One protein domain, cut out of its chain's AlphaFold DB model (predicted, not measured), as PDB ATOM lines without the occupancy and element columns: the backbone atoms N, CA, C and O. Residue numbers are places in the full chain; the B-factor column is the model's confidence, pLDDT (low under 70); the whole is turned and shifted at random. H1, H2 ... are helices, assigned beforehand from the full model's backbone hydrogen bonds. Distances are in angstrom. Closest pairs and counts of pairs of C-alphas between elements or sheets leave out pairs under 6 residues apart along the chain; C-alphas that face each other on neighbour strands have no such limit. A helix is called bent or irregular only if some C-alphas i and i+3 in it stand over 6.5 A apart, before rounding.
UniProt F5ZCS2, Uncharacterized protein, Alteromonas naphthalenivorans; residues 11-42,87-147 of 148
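AT A GLANCE: This is residues 11 to 42 and 87 to 147 of the 148 residues of an uncharacterized protein of Alteromonas naphthalenivorans (UniProt F5ZCS2). A helical body in which H2 crosses from the short H1 on one side to H3 on the opposite side, and the kinked first part of the long H4, residues 117 to 124, packs on H3. Past the kink H4 runs on the same general way as H3, and its residues 139 to 145, with 146 and 147 after them, stick out of the body as a free arm. The printed part has 93 residues with four named helices in the order H1, H2, H3, H4 and no named strand; its class is all helix. It is compact, with a radius of gyration of the C-alphas of 14.0 A, and its C-alphas span 45 by 30 by 25 A, the arm adding to the length.

HOW THE PARTS SIT: H1, residues 11 to 19, is followed by a tight link of 3 residues to H2, residues 23 to 39. H1 and H2 touch only at the corner by their link, where the closest C-alphas, those of Cys 17 and Phe 24, are 5.3 A apart; they run opposite ways at a steep tilt of 52 degrees. H2 touches H3, residues 87 to 104, with 9 pairs of C-alphas within 8 A. The closest C-alphas of H2 and H3 are those of Thr 33 and Ile 97, 6.5 A apart, and the two helices run the same way at a steep tilt of 38 degrees. H1 and H3 are apart. A long link of 12 residues, 105 to 116, joins H3 to H4, residues 117 to 145. Residues 91 to 98 of H3 touch residues 117 to 124 of H4, and the closest C-alphas are those of Leu 91 and Thr 121, 7.3 A apart. H3 and H4 run the same way at a shallow tilt of 18 degrees. H4 has a kink of 121 degrees near residue 124. Near it H4 only just touches H2, with 3 pairs of C-alphas within 8 A, the closest being those of Phe 25 and Val 125, 6.3 A apart. H2 and H4 run the same way at a steep tilt of 49 degrees. H4 also only just touches H1, with 3 pairs, through its residues 125 to 126; the closest C-alphas are those of Met 14 and Ile 126, 6.2 A apart, and the helices run opposite ways at a shallow tilt of 25 degrees. The helix packing is part aligned, part crossed: of 4 pairs of helices that touch other than at the corner, 2 are at a shallow tilt. In H1 and H3 every O i to N i+4 pair is within hydrogen-bond range; in H2 it is 11 of 13 and in H4 23 of 25.

IN THESE COORDINATES: H1 begins at C-alpha 11, at (-46.490, 26.055, 19.968), and is 12.2 A long from first to last C-alpha. H2 is 25.7 A long and is only just irregular: C-alphas 35 and 38 are 6.7 A apart. H3 begins at C-alpha 87, at (-32.810, 43.371, 30.013), and is 25.5 A long. H4, the longest helix with 29 residues, measures 32.1 A and ends at C-alpha 145, at (-34.634, -0.463, 24.870). It is irregular, with C-alphas 122 and 125 being 9.1 A apart.

THE WHOLE: The two C-alphas farthest apart are those of Ala 88 and Ala 147, 47.3 A. Without the residues that stand free, 139 to 147, the body spans 34 by 27 by 23 A. Residues 43 to 86 are cut out, and C-alphas 42 and 87 are 22.6 A apart across the cut. The link from H3 to H4 is long. The mean pLDDT of the printed part is 93.0, and residues 146 to 147 are under 70 in this predicted model.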
ATOM      1  N   PHE A  11     -45.544  25.128  20.594       94.25
ATOM      2  CA  PHE A  11     -46.490  26.055  19.968       94.25
ATOM      3  C   PHE A  11     -47.377  26.763  20.992       94.25
ATOM      4  O   PHE A  11     -47.512  27.982  20.944       94.25
ATOM      5  N   ILE A  12     -47.917  26.025  21.968       94.31
ATOM      6  CA  ILE A  12     -48.716  26.625  23.051       94.31
ATOM      7  C   ILE A  12     -47.841  27.555  23.897       94.31
ATOM      8  O   ILE A  12     -48.255  28.655  24.249       94.31
ATOM      9  N   THR A  13     -46.604  27.143  24.183       93.06
ATOM     10  CA  THR A  13     -45.633  27.973  24.910       93.06
ATOM     11  C   THR A  13     -45.371  29.287  24.169       93.06
ATOM     12  O   THR A  13     -45.400  30.347  24.786       93.06
ATOM     13  N   MET A  14     -45.163  29.233  22.852       93.00
ATOM     14  CA  MET A  14     -44.985  30.414  22.007       93.00
ATOM     15  C   MET A  14     -46.229  31.311  22.002       93.00
ATOM     16  O   MET A  14     -46.098  32.518  22.189       93.00
ATOM     17  N   ALA A  15     -47.429  30.735  21.866       94.94
ATOM     18  CA  ALA A  15     -48.683  31.486  21.910       94.94
ATOM     19  C   ALA A  15     -48.829  32.268  23.226       94.94
ATOM     20  O   ALA A  15     -49.108  33.462  23.199       94.94
ATOM     21  N   TRP A  16     -48.536  31.643  24.373       95.31
ATOM     22  CA  TRP A  16     -48.541  32.330  25.669       95.31
ATOM     23  C   TRP A  16     -47.529  33.472  25.757       95.31
ATOM     24  O   TRP A  16     -47.823  34.500  26.364       95.31
ATOM     25  N   CYS A  17     -46.353  33.329  25.144       91.31
ATOM     26  CA  CYS A  17     -45.361  34.405  25.110       91.31
ATOM     27  C   CYS A  17     -45.900  35.646  24.384       91.31
ATOM     28  O   CYS A  17     -45.740  36.758  24.884       91.31
ATOM     29  N   VAL A  18     -46.570  35.450  23.245       92.50
ATOM     30  CA  VAL A  18     -47.153  36.538  22.445       92.50
ATOM     31  C   VAL A  18     -48.363  37.151  23.150       92.50
ATOM     32  O   VAL A  18     -48.403  38.362  23.347       92.50
ATOM     33  N   LEU A  19     -49.316  36.325  23.591       95.12
ATOM     34  CA  LEU A  19     -50.579  36.782  24.190       95.12
ATOM     35  C   LEU A  19     -50.394  37.560  25.498       95.12
ATOM     36  O   LEU A  19     -51.233  38.377  25.855       95.12
ATOM     37  N   THR A  20     -49.302  37.309  26.219       94.94
ATOM     38  CA  THR A  20     -48.991  37.997  27.482       94.94
ATOM     39  C   THR A  20     -48.008  39.153  27.313       94.94
ATOM     40  O   THR A  20     -47.490  39.656  28.311       94.94
ATOM     41  N   PHE A  21     -47.699  39.544  26.071       90.44
ATOM     42  CA  PHE A  21     -46.708  40.578  25.758       90.44
ATOM     43  C   PHE A  21     -45.358  40.342  26.454       90.44
ATOM     44  O   PHE A  21     -44.692  41.266  26.915       90.44
ATOM     45  N   GLY A  22     -44.956  39.075  26.561       85.94
ATOM     46  CA  GLY A  22     -43.697  38.674  27.175       85.94
ATOM     47  C   GLY A  22     -43.709  38.498  28.696       85.94
ATOM     48  O   GLY A  22     -42.727  37.976  29.223       85.94
ATOM     49  N   LEU A  23     -44.798  38.793  29.419       94.31
ATOM     50  CA  LEU A  23     -44.880  38.496  30.863       94.31
ATOM     51  C   LEU A  23     -44.744  36.993  31.151       94.31
ATOM     52  O   LEU A  23     -44.138  36.583  32.145       94.31
ATOM     53  N   PHE A  24     -45.239  36.148  30.243       94.81
ATOM     54  CA  PHE A  24     -45.054  34.706  30.347       94.81
ATOM     55  C   PHE A  24     -43.578  34.292  30.266       94.81
ATOM     56  O   PHE A  24     -43.211  33.282  30.871       94.81
ATOM     57  N   PHE A  25     -42.703  35.066  29.606       92.44
ATOM     58  CA  PHE A  25     -41.265  34.783  29.630       92.44
ATOM     59  C   PHE A  25     -40.726  34.812  31.060       92.44
ATOM     60  O   PHE A  25     -40.048  33.880  31.493       92.44
ATOM     61  N   ILE A  26     -41.114  35.831  31.823       95.44
ATOM     62  CA  ILE A  26     -40.670  36.040  33.204       95.44
ATOM     63  C   ILE A  26     -41.165  34.926  34.109       95.44
ATOM     64  O   ILE A  26     -40.388  34.315  34.847       95.44
ATOM     65  N   TYR A  27     -42.453  34.602  33.988       96.50
ATOM     66  CA  TYR A  27     -43.045  33.463  34.676       96.50
ATOM     67  C   TYR A  27     -42.267  32.174  34.377       96.50
ATOM     68  O   TYR A  27     -41.927  31.414  35.286       96.50
ATOM     69  N   ARG A  28     -41.910  31.929  33.111       95.19
ATOM     70  CA  ARG A  28     -41.170  30.724  32.731       95.19
ATOM     71  C   ARG A  28     -39.752  30.699  33.291       95.19
ATOM     72  O   ARG A  28     -39.391  29.664  33.850       95.19
ATOM     73  N   LEU A  29     -38.991  31.797  33.253       95.44
ATOM     74  CA  LEU A  29     -37.683  31.873  33.927       95.44
ATOM     75  C   LEU A  29     -37.794  31.576  35.429       95.44
ATOM     76  O   LEU A  29     -36.983  30.817  35.971       95.44
ATOM     77  N   TYR A  30     -38.823  32.107  36.093       97.50
ATOM     78  CA  TYR A  30     -39.086  31.807  37.497       97.50
ATOM     79  C   TYR A  30     -39.358  30.314  37.721       97.50
ATOM     80  O   TYR A  30     -38.713  29.689  38.562       97.50
ATOM     81  N   THR A  31     -40.240  29.700  36.924       96.56
ATOM     82  CA  THR A  31     -40.532  28.261  37.059       96.56
ATOM     83  C   THR A  31     -39.320  27.380  36.761       96.56
ATOM     84  O   THR A  31     -39.118  26.375  37.439       96.56
ATOM     85  N   PHE A  32     -38.488  27.749  35.784       96.06
ATOM     86  CA  PHE A  32     -37.236  27.046  35.521       96.06
ATOM     87  C   PHE A  32     -36.295  27.153  36.714       96.06
ATOM     88  O   PHE A  32     -35.769  26.143  37.162       96.06
ATOM     89  N   THR A  33     -36.158  28.343  37.292       97.19
ATOM     90  CA  THR A  33     -35.350  28.551  38.498       97.19
ATOM     91  C   THR A  33     -35.825  27.686  39.659       97.19
ATOM     92  O   THR A  33     -35.017  26.997  40.276       97.19
ATOM     93  N   ALA A  34     -37.132  27.657  39.925       96.94
ATOM     94  CA  ALA A  34     -37.708  26.846  40.993       96.94
ATOM     95  C   ALA A  34     -37.465  25.339  40.797       96.94
ATOM     96  O   ALA A  34     -37.225  24.632  41.769       96.94
ATOM     97  N   LYS A  35     -37.487  24.856  39.547       96.50
ATOM     98  CA  LYS A  35     -37.243  23.445  39.207       96.50
ATOM     99  C   LYS A  35     -35.755  23.072  39.233       96.50
ATOM    100  O   LYS A  35     -35.402  21.982  39.673       96.50
ATOM    101  N   VAL A  36     -34.875  23.975  38.797       96.50
ATOM    102  CA  VAL A  36     -33.420  23.752  38.763       96.50
ATOM    103  C   VAL A  36     -32.790  23.851  40.148       96.50
ATOM    104  O   VAL A  36     -31.933  23.041  40.480       96.50
ATOM    105  N   ASN A  37     -33.186  24.844  40.950       97.50
ATOM    106  CA  ASN A  37     -32.505  25.186  42.202       97.50
ATOM    107  C   ASN A  37     -32.318  24.012  43.185       97.50
ATOM    108  O   ASN A  37     -31.236  23.934  43.759       97.50
ATOM    109  N   PRO A  38     -33.292  23.101  43.384       96.62
ATOM    110  CA  PRO A  38     -33.116  21.947  44.272       96.62
ATOM    111  C   PRO A  38     -32.095  20.912  43.777       96.62
ATOM    112  O   PRO A  38     -31.663  20.069  44.551       96.62
ATOM    113  N   HIS A  39     -31.723  20.963  42.496       95.81
ATOM    114  CA  HIS A  39     -30.923  19.943  41.819       95.81
ATOM    115  C   HIS A  39     -29.544  20.467  41.387       95.81
ATOM    116  O   HIS A  39     -28.898  19.882  40.526       95.81
ATOM    117  N   THR A  40     -29.092  21.599  41.932       94.56
ATOM    118  CA  THR A  40     -27.801  22.204  41.584       94.56
ATOM    119  C   THR A  40     -27.012  22.577  42.832       94.56
ATOM    120  O   THR A  40     -27.574  23.044  43.821       94.56
ATOM    121  N   HIS A  41     -25.688  22.440  42.764       92.31
ATOM    122  CA  HIS A  41     -24.780  22.862  43.834       92.31
ATOM    123  C   HIS A  41     -24.718  24.388  44.013       92.31
ATOM    124  O   HIS A  41     -24.330  24.866  45.074       92.31
ATOM    125  N   ASN A  42     -25.099  25.166  42.993       94.06
ATOM    126  CA  ASN A  42     -25.034  26.628  43.017       94.06
ATOM    127  C   ASN A  42     -26.400  27.243  42.650       94.06
ATOM    128  O   ASN A  42     -26.590  27.695  41.509       94.06
ATOM    129  N   SER A  87     -33.463  44.201  31.027       95.88
ATOM    130  CA  SER A  87     -32.810  43.371  30.013       95.88
ATOM    131  C   SER A  87     -31.480  42.807  30.514       95.88
ATOM    132  O   SER A  87     -31.224  41.616  30.333       95.88
ATOM    133  N   ALA A  88     -30.658  43.611  31.197       97.69
ATOM    134  CA  ALA A  88     -29.403  43.139  31.781       97.69
ATOM    135  C   ALA A  88     -29.637  42.047  32.841       97.69
ATOM    136  O   ALA A  88     -29.002  40.989  32.798       97.69
ATOM    137  N   PHE A  89     -30.601  42.252  33.747       97.88
ATOM    138  CA  PHE A  89     -30.981  41.242  34.741       97.88
ATOM    139  C   PHE A  89     -31.481  39.954  34.079       97.88
ATOM    140  O   PHE A  89     -31.084  38.862  34.490       97.88
ATOM    141  N   HIS A  90     -32.294  40.054  33.025       95.62
ATOM    142  CA  HIS A  90     -32.776  38.885  32.291       95.62
ATOM    143  C   HIS A  90     -31.671  38.127  31.572       95.62
ATOM    144  O   HIS A  90     -31.671  36.901  31.630       95.62
ATOM    145  N   LEU A  91     -30.713  38.812  30.948       96.44
ATOM    146  CA  LEU A  91     -29.570  38.152  30.316       96.44
ATOM    147  C   LEU A  91     -28.745  37.377  31.346       96.44
ATOM    148  O   LEU A  91     -28.453  36.197  31.147       96.44
ATOM    149  N   VAL A  92     -28.438  37.998  32.488       97.75
ATOM    150  CA  VAL A  92     -27.726  37.325  33.584       97.75
ATOM    151  C   VAL A  92     -28.528  36.129  34.103       97.75
ATOM    152  O   VAL A  92     -27.968  35.051  34.321       97.75
ATOM    153  N   TRP A  93     -29.840  36.284  34.284       97.75
ATOM    154  CA  TRP A  93     -30.707  35.208  34.755       97.75
ATOM    155  C   TRP A  93     -30.763  34.044  33.763       97.75
ATOM    156  O   TRP A  93     -30.612  32.884  34.152       97.75
ATOM    157  N   LEU A  94     -30.892  34.353  32.476       97.31
ATOM    158  CA  LEU A  94     -30.911  33.378  31.400       97.31
ATOM    159  C   LEU A  94     -29.609  32.581  31.343       97.31
ATOM    160  O   LEU A  94     -29.657  31.353  31.296       97.31
ATOM    161  N   VAL A  95     -28.453  33.246  31.402       97.06
ATOM    162  CA  VAL A  95     -27.147  32.566  31.435       97.06
ATOM    163  C   VAL A  95     -27.055  31.642  32.651       97.06
ATOM    164  O   VAL A  95     -26.636  30.491  32.521       97.06
ATOM    165  N   LYS A  96     -27.507  32.102  33.827       97.44
ATOM    166  CA  LYS A  96     -27.523  31.278  35.043       97.44
ATOM    167  C   LYS A  96     -28.380  30.022  34.872       97.44
ATOM    168  O   LYS A  96     -27.892  28.938  35.192       97.44
ATOM    169  N   ILE A  97     -29.612  30.155  34.372       97.12
ATOM    170  CA  ILE A  97     -30.525  29.024  34.128       97.12
ATOM    171  C   ILE A  97     -29.932  28.075  33.088       97.12
ATOM    172  O   ILE A  97     -29.866  26.875  33.335       97.12
ATOM    173  N   ARG A  98     -29.477  28.610  31.951       96.94
ATOM    174  CA  ARG A  98     -28.889  27.841  30.851       96.94
ATOM    175  C   ARG A  98     -27.775  26.931  31.350       96.94
ATOM    176  O   ARG A  98     -27.803  25.740  31.065       96.94
ATOM    177  N   ASN A  99     -26.814  27.492  32.080       96.25
ATOM    178  CA  ASN A  99     -25.663  26.730  32.554       96.25
ATOM    179  C   ASN A  99     -26.114  25.582  33.460       96.25
ATOM    180  O   ASN A  99     -25.748  24.446  33.215       96.25
ATOM    181  N   ARG A 100     -27.028  25.842  34.396       96.50
ATOM    182  CA  ARG A 100     -27.515  24.809  35.317       96.50
ATOM    183  C   ARG A 100     -28.356  23.733  34.625       96.50
ATOM    184  O   ARG A 100     -28.307  22.583  35.031       96.50
ATOM    185  N   ILE A 101     -29.117  24.072  33.580       95.94
ATOM    186  CA  ILE A 101     -29.823  23.064  32.769       95.94
ATOM    187  C   ILE A 101     -28.830  22.227  31.951       95.94
ATOM    188  O   ILE A 101     -29.048  21.027  31.799       95.94
ATOM    189  N   ASN A 102     -27.754  22.826  31.432       96.25
ATOM    190  CA  ASN A 102     -26.690  22.061  30.783       96.25
ATOM    191  C   ASN A 102     -26.011  21.115  31.782       96.25
ATOM    192  O   ASN A 102     -25.864  19.943  31.459       96.25
ATOM    193  N   ASP A 103     -25.702  21.586  32.994       94.81
ATOM    194  CA  ASP A 103     -25.109  20.766  34.061       94.81
ATOM    195  C   ASP A 103     -26.021  19.578  34.424       94.81
ATOM    196  O   ASP A 103     -25.562  18.446  34.511       94.81
ATOM    197  N   LEU A 104     -27.338  19.802  34.544       93.44
ATOM    198  CA  LEU A 104     -28.324  18.737  34.798       93.44
ATOM    199  C   LEU A 104     -28.398  17.670  33.696       93.44
ATOM    200  O   LEU A 104     -28.915  16.583  33.944       93.44
ATOM    201  N   ASN A 105     -27.957  17.991  32.481       92.00
ATOM    202  CA  ASN A 105     -27.933  17.071  31.343       92.00
ATOM    203  C   ASN A 105     -26.526  16.551  31.027       92.00
ATOM    204  O   ASN A 105     -26.369  15.894  30.001       92.00
ATOM    205  N   ASP A 106     -25.519  16.905  31.835       92.75
ATOM    206  CA  ASP A 106     -24.100  16.688  31.519       92.75
ATOM    207  C   ASP A 106     -23.753  17.125  30.074       92.75
ATOM    208  O   ASP A 106     -23.088  16.445  29.289       92.75
ATOM    209  N   ALA A 107     -24.325  18.261  29.656       94.31
ATOM    210  CA  ALA A 107     -24.306  18.701  28.269       94.31
ATOM    211  C   ALA A 107     -23.139  19.657  27.988       94.31
ATOM    212  O   ALA A 107     -23.081  20.776  28.503       94.31
ATOM    213  N   ASN A 108     -22.266  19.262  27.063       94.38
ATOM    214  CA  ASN A 108     -21.186  20.081  26.508       94.38
ATOM    215  C   ASN A 108     -21.548  20.574  25.088       94.38
ATOM    216  O   ASN A 108     -22.547  20.120  24.542       94.38
ATOM    217  N   PRO A 109     -20.786  21.490  24.458       93.56
ATOM    218  CA  PRO A 109     -21.128  22.038  23.139       93.56
ATOM    219  C   PRO A 109     -21.362  21.023  22.013       93.56
ATOM    220  O   PRO A 109     -22.050  21.343  21.044       93.56
ATOM    221  N   GLN A 110     -20.813  19.815  22.132       93.75
ATOM    222  CA  GLN A 110     -20.985  18.722  21.180       93.75
ATOM    223  C   GLN A 110     -22.224  17.865  21.501       93.75
ATOM    224  O   GLN A 110     -22.737  17.164  20.628       93.75
ATOM    225  N   SER A 111     -22.745  17.937  22.730       93.44
ATOM    226  CA  SER A 111     -23.927  17.194  23.162       93.44
ATOM    227  C   SER A 111     -25.195  17.681  22.462       93.44
ATOM    228  O   SER A 111     -25.510  18.872  22.421       93.44
ATOM    229  N   LYS A 112     -26.030  16.737  22.014       93.19
ATOM    230  CA  LYS A 112     -27.336  17.034  21.398       93.19
ATOM    231  C   LYS A 112     -28.249  17.870  22.303       93.19
ATOM    232  O   LYS A 112     -29.013  18.695  21.802       93.19
ATOM    233  N   LEU A 113     -28.172  17.688  23.622       95.06
ATOM    234  CA  LEU A 113     -28.989  18.410  24.606       95.06
ATOM    235  C   LEU A 113     -28.420  19.775  25.010       95.06
ATOM    236  O   LEU A 113     -29.061  20.495  25.772       95.06
ATOM    237  N   TRP A 114     -27.268  20.172  24.466       96.75
ATOM    238  CA  TRP A 114     -26.665  21.457  24.784       96.75
ATOM    239  C   TRP A 114     -27.557  22.624  24.386       96.75
ATOM    240  O   TRP A 114     -28.039  22.733  23.251       96.75
ATOM    241  N   LEU A 115     -27.747  23.530  25.338       96.88
ATOM    242  CA  LEU A 115     -28.402  24.799  25.106       96.88
ATOM    243  C   LEU A 115     -27.420  25.765  24.444       96.88
ATOM    244  O   LEU A 115     -26.529  26.317  25.095       96.88
ATOM    245  N   ASN A 116     -27.593  26.010  23.147       96.38
ATOM    246  CA  ASN A 116     -26.814  27.013  22.434       96.38
ATOM    247  C   ASN A 116     -27.094  28.427  23.004       96.38
ATOM    248  O   ASN A 116     -28.260  28.797  23.158       96.38
ATOM    249  N   PRO A 117     -26.060  29.231  23.317       94.06
ATOM    250  CA  PRO A 117     -26.241  30.536  23.954       94.06
ATOM    251  C   PRO A 117     -26.952  31.560  23.056       94.06
ATOM    252  O   PRO A 117     -27.744  32.357  23.559       94.06
ATOM    253  N   ILE A 118     -26.736  31.516  21.738       94.06
ATOM    254  CA  ILE A 118     -27.377  32.421  20.772       94.06
ATOM    255  C   ILE A 118     -28.872  32.107  20.698       94.06
ATOM    256  O   ILE A 118     -29.704  32.990  20.894       94.06
ATOM    257  N   LEU A 119     -29.223  30.831  20.512       95.00
ATOM    258  CA  LEU A 119     -30.626  30.406  20.469       95.00
ATOM    259  C   LEU A 119     -31.342  30.653  21.799       95.00
ATOM    260  O   LEU A 119     -32.496  31.075  21.799       95.00
ATOM    261  N   CYS A 120     -30.662  30.459  22.934       94.25
ATOM    262  CA  CYS A 120     -31.197  30.873  24.225       94.25
ATOM    263  C   CYS A 120     -31.466  32.378  24.256       94.25
ATOM    264  O   CYS A 120     -32.554  32.774  24.636       94.25
ATOM    265  N   THR A 121     -30.535  33.226  23.834       90.06
ATOM    266  CA  THR A 121     -30.713  34.685  23.938       90.06
ATOM    267  C   THR A 121     -31.980  35.168  23.224       90.06
ATOM    268  O   THR A 121     -32.771  35.899  23.817       90.06
ATOM    269  N   PHE A 122     -32.236  34.687  22.005       89.62
ATOM    270  CA  PHE A 122     -33.401  35.116  21.220       89.62
ATOM    271  C   PHE A 122     -34.686  34.333  21.518       89.62
ATOM    272  O   PHE A 122     -35.775  34.894  21.452       89.62
ATOM    273  N   PHE A 123     -34.582  33.049  21.877       92.06
ATOM    274  CA  PHE A 123     -35.734  32.144  21.974       92.06
ATOM    275  C   PHE A 123     -35.807  31.386  23.303       92.06
ATOM    276  O   PHE A 123     -36.427  30.327  23.353       92.06
ATOM    277  N   HIS A 124     -35.190  31.885  24.379       91.19
ATOM    278  CA  HIS A 124     -34.947  31.145  25.627       91.19
ATOM    279  C   HIS A 124     -36.102  30.264  26.096       91.19
ATOM    280  O   HIS A 124     -35.890  29.077  26.302       91.19
ATOM    281  N   VAL A 125     -37.321  30.781  26.249       92.25
ATOM    282  CA  VAL A 125     -38.434  29.958  26.752       92.25
ATOM    283  C   VAL A 125     -38.817  28.838  25.788       92.25
ATOM    284  O   VAL A 125     -39.001  27.699  26.216       92.25
ATOM    285  N   ILE A 126     -38.913  29.148  24.496       94.56
ATOM    286  CA  ILE A 126     -39.329  28.212  23.445       94.56
ATOM    287  C   ILE A 126     -38.235  27.162  23.225       94.56
ATOM    288  O   ILE A 126     -38.497  25.961  23.230       94.56
ATOM    289  N   TYR A 127     -36.992  27.617  23.087       96.00
ATOM    290  CA  TYR A 127     -35.832  26.782  22.823       96.00
ATOM    291  C   TYR A 127     -35.473  25.886  24.012       96.00
ATOM    292  O   TYR A 127     -35.246  24.691  23.823       96.00
ATOM    293  N   ILE A 128     -35.494  26.416  25.243       96.00
ATOM    294  CA  ILE A 128     -35.300  25.595  26.444       96.00
ATOM    295  C   ILE A 128     -36.418  24.555  26.532       96.00
ATOM    296  O   ILE A 128     -36.120  23.379  26.698       96.00
ATOM    297  N   GLN A 129     -37.692  24.929  26.339       95.88
ATOM    298  CA  GLN A 129     -38.786  23.950  26.366       95.88
ATOM    299  C   GLN A 129     -38.624  22.862  25.296       95.88
ATOM    300  O   GLN A 129     -38.851  21.686  25.572       95.88
ATOM    301  N   HIS A 130     -38.201  23.232  24.089       95.94
ATOM    302  CA  HIS A 130     -37.913  22.277  23.026       95.94
ATOM    303  C   HIS A 130     -36.819  21.276  23.434       95.94
ATOM    304  O   HIS A 130     -36.987  20.073  23.249       95.94
ATOM    305  N   LYS A 131     -35.728  21.747  24.049       95.38
ATOM    306  CA  LYS A 131     -34.629  20.895  24.535       95.38
ATOM    307  C   LYS A 131     -35.032  20.011  25.716       95.38
ATOM    308  O   LYS A 131     -34.629  18.854  25.762       95.38
ATOM    309  N   ILE A 132     -35.893  20.508  26.603       95.00
ATOM    310  CA  ILE A 132     -36.512  19.712  27.673       95.00
ATOM    311  C   ILE A 132     -37.322  18.552  27.083       95.00
ATOM    312  O   ILE A 132     -37.150  17.409  27.496       95.00
ATOM    313  N   ASN A 133     -38.172  18.834  26.092       95.50
ATOM    314  CA  ASN A 133     -38.968  17.802  25.430       95.50
ATOM    315  C   ASN A 133     -38.065  16.747  24.779       95.50
ATOM    316  O   ASN A 133     -38.297  15.557  24.958       95.50
ATOM    317  N   GLN A 134     -37.011  17.183  24.078       94.50
ATOM    318  CA  GLN A 134     -36.022  16.285  23.478       94.50
ATOM    319  C   GLN A 134     -35.360  15.370  24.518       94.50
ATOM    320  O   GLN A 134     -35.273  14.166  24.286       94.50
ATOM    321  N   ALA A 135     -34.918  15.920  25.653       93.88
ATOM    322  CA  ALA A 135     -34.299  15.145  26.727       93.88
ATOM    323  C   ALA A 135     -35.255  14.075  27.277       93.88
ATOM    324  O   ALA A 135     -34.893  12.905  27.375       93.88
ATOM    325  N   ASN A 136     -36.507  14.454  27.548       92.94
ATOM    326  CA  ASN A 136     -37.523  13.536  28.063       92.94
ATOM    327  C   ASN A 136     -37.856  12.402  27.074       92.94
ATOM    328  O   ASN A 136     -38.083  11.270  27.499       92.94
ATOM    329  N   THR A 137     -37.883  12.687  25.767       92.44
ATOM    330  CA  THR A 137     -38.101  11.669  24.728       92.44
ATOM    331  C   THR A 137     -36.930  10.689  24.647       92.44
ATOM    332  O   THR A 137     -37.159   9.483  24.632       92.44
ATOM    333  N   MET A 138     -35.682  11.173  24.666       90.06
ATOM    334  CA  MET A 138     -34.497  10.301  24.623       90.06
ATOM    335  C   MET A 138     -34.401   9.390  25.852       90.06
ATOM    336  O   MET A 138     -34.084   8.211  25.713       90.06
ATOM    337  N   GLU A 139     -34.714   9.907  27.045       85.62
ATOM    338  CA  GLU A 139     -34.778   9.104  28.276       85.62
ATOM    339  C   GLU A 139     -35.828   7.981  28.167       85.62
ATOM    340  O   GLU A 139     -35.582   6.857  28.606       85.62
ATOM    341  N   PHE A 140     -36.984   8.256  27.551       85.12
ATOM    342  CA  PHE A 140     -38.028   7.251  27.329       85.12
ATOM    343  C   PHE A 140     -37.599   6.167  26.329       85.12
ATOM    344  O   PHE A 140     -37.767   4.982  26.607       85.12
ATOM    345  N   GLU A 141     -37.005   6.557  25.199       85.94
ATOM    346  CA  GLU A 141     -36.495   5.610  24.199       85.94
ATOM    347  C   GLU A 141     -35.389   4.711  24.768       85.94
ATOM    348  O   GLU A 141     -35.337   3.524  24.451       85.94
ATOM    349  N   HIS A 142     -34.510   5.249  25.621       82.44
ATOM    350  CA  HIS A 142     -33.462   4.459  26.263       82.44
ATOM    351  C   HIS A 142     -34.036   3.461  27.276       82.44
ATOM    352  O   HIS A 142     -33.649   2.297  27.267       82.44
ATOM    353  N   ALA A 143     -35.004   3.880  28.100       80.81
ATOM    354  CA  ALA A 143     -35.672   2.991  29.049       80.81
ATOM    355  C   ALA A 143     -36.442   1.854  28.350       80.81
ATOM    356  O   ALA A 143     -36.403   0.718  28.811       80.81
ATOM    357  N   GLY A 144     -37.094   2.137  27.216       75.06
ATOM    358  CA  GLY A 144     -37.800   1.123  26.429       75.06
ATOM    359  C   GLY A 144     -36.875   0.088  25.780       75.06
ATOM    360  O   GLY A 144     -37.274  -1.057  25.623       75.06
ATOM    361  N   LYS A 145     -35.631   0.459  25.446       70.38
ATOM    362  CA  LYS A 145     -34.634  -0.463  24.870       70.38
ATOM    363  C   LYS A 145     -34.039  -1.450  25.877       70.38
ATOM    364  O   LYS A 145     -33.572  -2.495  25.454       70.38
ATOM    365  N   HIS A 146     -34.047  -1.127  27.171       63.16
ATOM    366  CA  HIS A 146     -33.559  -2.015  28.241       63.16
ATOM    367  C   HIS A 146     -34.664  -2.868  28.880       63.16
ATOM    368  O   HIS A 146     -34.386  -3.667  29.767       63.16
ATOM    369  N   ALA A 147     -35.919  -2.669  28.467       58.31
ATOM    370  CA  ALA A 147     -37.076  -3.423  28.947       58.31
ATOM    371  C   ALA A 147     -37.453  -4.608  28.031       58.31
ATOM    372  O   ALA A 147     -38.485  -5.239  28.269       58.31
TER     373      ALA A 147